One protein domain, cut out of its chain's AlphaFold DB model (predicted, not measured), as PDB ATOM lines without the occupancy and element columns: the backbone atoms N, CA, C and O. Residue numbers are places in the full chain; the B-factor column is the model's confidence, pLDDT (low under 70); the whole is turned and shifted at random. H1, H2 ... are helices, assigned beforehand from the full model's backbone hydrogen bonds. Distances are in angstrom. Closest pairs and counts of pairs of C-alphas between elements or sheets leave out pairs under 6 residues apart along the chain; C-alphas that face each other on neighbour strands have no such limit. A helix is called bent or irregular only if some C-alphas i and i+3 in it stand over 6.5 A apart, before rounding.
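AT A GLANCE: This is residues 62 to 108 of the 213 residues of an uncharacterized protein of Rhizophagus irregularis (strain DAOM 197198w) (UniProt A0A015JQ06). Three short helices are strung one after another in a wide, open bow: H1 makes one arm, H2 the floor, and H3 with the residues after it the other arm. No helix packs on another, and the three helices of the printed part enclose no core. The printed part has 47 residues with three named helices in the order H1, H2, H3 and no named strand; the class is all helix. The whole is extended, with a radius of gyration of the C-alphas of 15.4 A and spans of 41 by 29 by 16 A.

HOW THE PARTS SIT: H1, residues 62 to 76, is the longest helix, and it touches no helix. Its N-to-C direction has a component of 0.98 along y. A tight link of 3 residues joins it to H2, residues 80 to 90, whose direction has a component of 0.99 along x. H1 and H2 are apart, with no C-alpha of the one within 8 A of the other. A tight link of 5 residues joins H2 to H3, residues 96 to 104, whose direction has a component of -0.82 along z. H2 and H3 are apart, and H1 and H3 are apart too. In H3 every O i to N i+4 pair is within hydrogen-bond range; in H1 8 of 11 are, and in H2 6 of 7.

IN THESE COORDINATES: H1 is 19.3 A long, from C-alpha 62 at (-12.228, -22.618, 17.761) to C-alpha 76. It is neither bent nor irregular, but only just: C-alphas 70 and 73 are 6.5 A apart. H2 is 15.4 A long and begins at C-alpha 80 at (-11.324, 6.256, 19.835). H3 is 12.4 A long and ends at C-alpha 104 at (0.178, 10.926, 2.016).

THE WHOLE: The two C-alphas farthest apart, those of Lys 62 and Glu 97, are 42.6 A apart. Residues 66 to 72, 76 to 82 and 100 to 108 stand free. The printed part has no cut and no long link. Its mean pLDDT is 70.9, and residues 88 to 108 are under 70.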
ATOM      1  N   LYS A  62     -12.318 -22.907  16.330       87.06
ATOM      2  CA  LYS A  62     -12.228 -22.618  17.761       87.06
ATOM      3  C   LYS A  62     -10.966 -21.819  18.063       87.06
ATOM      4  O   LYS A  62     -11.061 -20.782  18.706       87.06
ATOM      5  N   LEU A  63      -9.825 -22.225  17.497       84.44
ATOM      6  CA  LEU A  63      -8.581 -21.451  17.596       84.44
ATOM      7  C   LEU A  63      -8.726 -20.045  17.006       84.44
ATOM      8  O   LEU A  63      -8.202 -19.089  17.573       84.44
ATOM      9  N   ILE A  64      -9.445 -19.908  15.887       85.12
ATOM     10  CA  ILE A  64      -9.714 -18.596  15.283       85.12
ATOM     11  C   ILE A  64     -10.530 -17.725  16.243       85.12
ATOM     12  O   ILE A  64     -10.146 -16.587  16.496       85.12
ATOM     13  N   ILE A  65     -11.623 -18.255  16.800       86.50
ATOM     14  CA  ILE A  65     -12.476 -17.532  17.753       86.50
ATOM     15  C   ILE A  65     -11.683 -17.143  19.002       86.50
ATOM     16  O   ILE A  65     -11.724 -15.983  19.406       86.50
ATOM     17  N   ASP A  66     -10.925 -18.074  19.580       86.75
ATOM     18  CA  ASP A  66     -10.115 -17.829  20.773       86.75
ATOM     19  C   ASP A  66      -9.078 -16.727  20.504       86.75
ATOM     20  O   ASP A  66      -8.958 -15.776  21.279       86.75
ATOM     21  N   TYR A  67      -8.380 -16.783  19.365       83.81
ATOM     22  CA  TYR A  67      -7.390 -15.772  18.990       83.81
ATOM     23  C   TYR A  67      -8.025 -14.404  18.710       83.81
ATOM     24  O   TYR A  67      -7.486 -13.382  19.135       83.81
ATOM     25  N   ILE A  68      -9.174 -14.363  18.024       85.06
ATOM     26  CA  ILE A  68      -9.928 -13.125  17.788       85.06
ATOM     27  C   ILE A  68     -10.361 -12.514  19.121       85.06
ATOM     28  O   ILE A  68     -10.121 -11.329  19.354       85.06
ATOM     29  N   ASN A  69     -10.928 -13.310  20.023       82.88
ATOM     30  CA  ASN A  69     -11.382 -12.837  21.327       82.88
ATOM     31  C   ASN A  69     -10.231 -12.283  22.175       82.88
ATOM     32  O   ASN A  69     -10.350 -11.192  22.733       82.88
ATOM     33  N   VAL A  70      -9.098 -12.986  22.229       81.31
ATOM     34  CA  VAL A  70      -7.945 -12.577  23.045       81.31
ATOM     35  C   VAL A  70      -7.229 -11.359  22.448       81.31
ATOM     36  O   VAL A  70      -6.985 -10.374  23.150       81.31
ATOM     37  N   ASN A  71      -6.913 -11.386  21.149       75.94
ATOM     38  CA  ASN A  71      -6.006 -10.407  20.536       75.94
ATOM     39  C   ASN A  71      -6.697  -9.248  19.822       75.94
ATOM     40  O   ASN A  71      -6.075  -8.192  19.665       75.94
ATOM     41  N   PHE A  72      -7.932  -9.435  19.353       77.81
ATOM     42  CA  PHE A  72      -8.632  -8.443  18.538       77.81
ATOM     43  C   PHE A  72      -9.817  -7.816  19.257       77.81
ATOM     44  O   PHE A  72      -9.921  -6.596  19.235       77.81
ATOM     45  N   MET A  73     -10.669  -8.583  19.940       83.00
ATOM     46  CA  MET A  73     -11.849  -8.015  20.611       83.00
ATOM     47  C   MET A  73     -11.453  -7.033  21.718       83.00
ATOM     48  O   MET A  73     -12.051  -5.967  21.838       83.00
ATOM     49  N   SER A  74     -10.371  -7.322  22.445       78.00
ATOM     50  CA  SER A  74      -9.774  -6.400  23.423       78.00
ATOM     51  C   SER A  74      -9.263  -5.088  22.803       78.00
ATOM     52  O   SER A  74      -9.213  -4.065  23.482       78.00
ATOM     53  N   LYS A  75      -8.894  -5.094  21.514       74.81
ATOM     54  CA  LYS A  75      -8.464  -3.901  20.763       74.81
ATOM     55  C   LYS A  75      -9.644  -3.171  20.119       74.81
ATOM     56  O   LYS A  75      -9.687  -1.952  20.184       74.81
ATOM     57  N   LEU A  76     -10.600  -3.898  19.542       74.62
ATOM     58  CA  LEU A  76     -11.820  -3.345  18.938       74.62
ATOM     59  C   LEU A  76     -12.755  -2.724  19.982       74.62
ATOM     60  O   LEU A  76     -13.481  -1.788  19.669       74.62
ATOM     61  N   GLY A  77     -12.720  -3.218  21.222       76.44
ATOM     62  CA  GLY A  77     -13.471  -2.653  22.342       76.44
ATOM     63  C   GLY A  77     -12.901  -1.342  22.893       76.44
ATOM     64  O   GLY A  77     -13.525  -0.741  23.766       76.44
ATOM     65  N   LYS A  78     -11.732  -0.885  22.419       82.06
ATOM     66  CA  LYS A  78     -11.167   0.406  22.826       82.06
ATOM     67  C   LYS A  78     -11.899   1.538  22.126       82.06
ATOM     68  O   LYS A  78     -12.072   1.524  20.908       82.06
ATOM     69  N   SER A  79     -12.290   2.552  22.891       81.94
ATOM     70  CA  SER A  79     -12.850   3.764  22.300       81.94
ATOM     71  C   SER A  79     -11.781   4.522  21.511       81.94
ATOM     72  O   SER A  79     -10.581   4.399  21.773       81.94
ATOM     73  N   TYR A  80     -12.222   5.373  20.579       77.81
ATOM     74  CA  TYR A  80     -11.324   6.256  19.835       77.81
ATOM     75  C   TYR A  80     -10.395   7.052  20.765       77.81
ATOM     76  O   TYR A  80      -9.200   7.128  20.511       77.81
ATOM     77  N   TYR A  81     -10.910   7.574  21.884       79.94
ATOM     78  CA  TYR A  81     -10.109   8.326  22.854       79.94
ATOM     79  C   TYR A  81      -9.001   7.479  23.492       79.94
ATOM     80  O   TYR A  81      -7.857   7.919  23.542       79.94
ATOM     81  N   GLN A  82      -9.307   6.251  23.919       80.56
ATOM     82  CA  GLN A  82      -8.310   5.342  24.503       80.56
ATOM     83  C   GLN A  82      -7.220   4.963  23.494       80.56
ATOM     84  O   GLN A  82      -6.044   4.868  23.842       80.56
ATOM     85  N   GLN A  83      -7.611   4.755  22.237       78.31
ATOM     86  CA  GLN A  83      -6.689   4.411  21.162       78.31
ATOM     87  C   GLN A  83      -5.821   5.613  20.747       78.31
ATOM     88  O   GLN A  83      -4.624   5.450  20.513       78.31
ATOM     89  N   ASN A  84      -6.398   6.817  20.713       75.62
ATOM     90  CA  ASN A  84      -5.713   8.058  20.357       75.62
ATOM     91  C   ASN A  84      -4.627   8.428  21.380       75.62
ATOM     92  O   ASN A  84      -3.521   8.787  20.991       75.62
ATOM     93  N   GLU A  85      -4.888   8.270  22.680       76.38
ATOM     94  CA  GLU A  85      -3.873   8.509  23.719       76.38
ATOM     95  C   GLU A  85      -2.664   7.564  23.582       76.38
ATOM     96  O   GLU A  85      -1.520   8.001  23.689       76.38
ATOM     97  N   MET A  86      -2.890   6.287  23.246       72.56
ATOM     98  CA  MET A  86      -1.796   5.352  22.945       72.56
ATOM     99  C   MET A  86      -1.002   5.755  21.697       72.56
ATOM    100  O   MET A  86       0.219   5.613  21.670       72.56
ATOM    101  N   TRP A  87      -1.677   6.229  20.647       70.38
ATOM    102  CA  TRP A  87      -1.007   6.688  19.429       70.38
ATOM    103  C   TRP A  87      -0.180   7.943  19.673       70.38
ATOM    104  O   TRP A  87       0.961   7.993  19.225       70.38
ATOM    105  N   LYS A  88      -0.683   8.904  20.455       68.38
ATOM    106  CA  LYS A  88       0.075  10.096  20.867       68.38
ATOM    107  C   LYS A  88       1.378   9.739  21.589       68.38
ATOM    108  O   LYS A  88       2.394  10.369  21.328       68.38
ATOM    109  N   GLN A  89       1.379   8.689  22.415       67.19
ATOM    110  CA  GLN A  89       2.596   8.184  23.074       67.19
ATOM    111  C   GLN A  89       3.624   7.585  22.096       67.19
ATOM    112  O   GLN A  89       4.807   7.592  22.394       67.19
ATOM    113  N   HIS A  90       3.198   7.082  20.931       62.81
ATOM    114  CA  HIS A  90       4.091   6.574  19.872       62.81
ATOM    115  C   HIS A  90       4.488   7.660  18.847       62.81
ATOM    116  O   HIS A  90       5.269   7.417  17.920       62.81
ATOM    117  N   LEU A  91       3.916   8.858  18.982       59.56
ATOM    118  CA  LEU A  91       4.153  10.026  18.134       59.56
ATOM    119  C   LEU A  91       5.103  11.041  18.789       59.56
ATOM    120  O   LEU A  91       5.372  12.074  18.190       59.56
ATOM    121  N   SER A  92       5.624  10.762  19.987       56.88
ATOM    122  CA  SER A  92       6.497  11.689  20.716       56.88
ATOM    123  C   SER A  92       7.892  11.864  20.105       56.88
ATOM    124  O   SER A  92       8.516  12.884  20.376       56.88
ATOM    125  N   ASP A  93       8.354  10.930  19.263       57.72
ATOM    126  CA  ASP A  93       9.735  10.931  18.743       57.72
ATOM    127  C   ASP A  93       9.891  11.385  17.279       57.72
ATOM    128  O   ASP A  93      10.997  11.723  16.876       57.72
ATOM    129  N   ASP A  94       8.812  11.483  16.489       54.59
ATOM    130  CA  ASP A  94       8.872  12.062  15.134       54.59
ATOM    131  C   ASP A  94       7.717  13.033  14.943       54.59
ATOM    132  O   ASP A  94       6.587  12.714  15.326       54.59
ATOM    133  N   SER A  95       7.984  14.186  14.316       61.94
ATOM    134  CA  SER A  95       6.958  15.197  14.066       61.94
ATOM    135  C   SER A  95       5.734  14.548  13.412       61.94
ATOM    136  O   SER A  95       5.826  13.771  12.456       61.94
ATOM    137  N   TYR A  96       4.567  14.853  13.968       61.44
ATOM    138  CA  TYR A  96       3.274  14.416  13.451       61.44
ATOM    139  C   TYR A  96       3.149  14.664  11.933       61.44
ATOM    140  O   TYR A  96       2.564  13.849  11.225       61.44
ATOM    141  N   GLU A  97       3.773  15.734  11.428       60.25
ATOM    142  CA  GLU A  97       3.826  16.082  10.004       60.25
ATOM    143  C   GLU A  97       4.668  15.114   9.160       60.25
ATOM    144  O   GLU A  97       4.174  14.669   8.129       60.25
ATOM    145  N   ASN A  98       5.858  14.690   9.607       61.88
ATOM    146  CA  ASN A  98       6.679  13.710   8.873       61.88
ATOM    147  C   ASN A  98       5.950  12.363   8.732       61.88
ATOM    148  O   ASN A  98       6.007  11.700   7.698       61.88
ATOM    149  N   LYS A  99       5.234  11.940   9.782       60.62
ATOM    150  CA  LYS A  99       4.437  10.701   9.762       60.62
ATOM    151  C   LYS A  99       3.172  10.833   8.922       60.62
ATOM    152  O   LYS A  99       2.785   9.857   8.280       60.62
ATOM    153  N   LEU A 100       2.555  12.014   8.886       62.97
ATOM    154  CA  LEU A 100       1.451  12.292   7.975       62.97
ATOM    155  C   LEU A 100       1.937  12.260   6.524       62.97
ATOM    156  O   LEU A 100       1.292  11.619   5.708       62.97
ATOM    157  N   GLU A 101       3.111  12.827   6.236       58.41
ATOM    158  CA  GLU A 101       3.764  12.772   4.926       58.41
ATOM    159  C   GLU A 101       4.043  11.329   4.476       58.41
ATOM    160  O   GLU A 101       3.782  11.001   3.327       58.41
ATOM    161  N   PHE A 102       4.444  10.405   5.360       59.31
ATOM    162  CA  PHE A 102       4.538   8.973   5.009       59.31
ATOM    163  C   PHE A 102       3.186   8.310   4.691       59.31
ATOM    164  O   PHE A 102       3.154   7.286   4.000       59.31
ATOM    165  N   LEU A 103       2.078   8.855   5.201       59.66
ATOM    166  CA  LEU A 103       0.721   8.387   4.907       59.66
ATOM    167  C   LEU A 103       0.150   9.025   3.629       59.66
ATOM    168  O   LEU A 103      -0.680   8.395   2.978       59.66
ATOM    169  N   THR A 104       0.589  10.231   3.252       56.34
ATOM    170  CA  THR A 104       0.178  10.926   2.016       56.34
ATOM    171  C   THR A 104       1.100  10.664   0.826       56.34
ATOM    172  O   THR A 104       0.635  10.649  -0.314       56.34
ATOM    173  N   VAL A 105       2.393  10.442   1.052       55.16
ATOM    174  CA  VAL A 105       3.399  10.228   0.008       55.16
ATOM    175  C   VAL A 105       3.598   8.732  -0.196       55.16
ATOM    176  O   VAL A 105       4.471   8.082   0.379       55.16
ATOM    177  N   HIS A 106       2.796   8.167  -1.094       55.97
ATOM    178  CA  HIS A 106       3.066   6.851  -1.657       55.97
ATOM    179  C   HIS A 106       4.231   6.931  -2.659       55.97
ATOM    180  O   HIS A 106       4.033   6.888  -3.871       55.97
ATOM    181  N   ASN A 107       5.470   7.055  -2.173       57.91
ATOM    182  CA  ASN A 107       6.647   6.943  -3.036       57.91
ATOM    183  C   ASN A 107       6.912   5.463  -3.359       57.91
ATOM    184  O   ASN A 107       7.630   4.756  -2.641       57.91
ATOM    185  N   TYR A 108       6.291   4.979  -4.432       56.31
ATOM    186  CA  TYR A 108       6.540   3.637  -4.957       56.31
ATOM    187  C   TYR A 108       7.923   3.525  -5.611       56.31
ATOM    188  O   TYR A 108       8.556   2.474  -5.503       56.31
TER     189      TYR A 108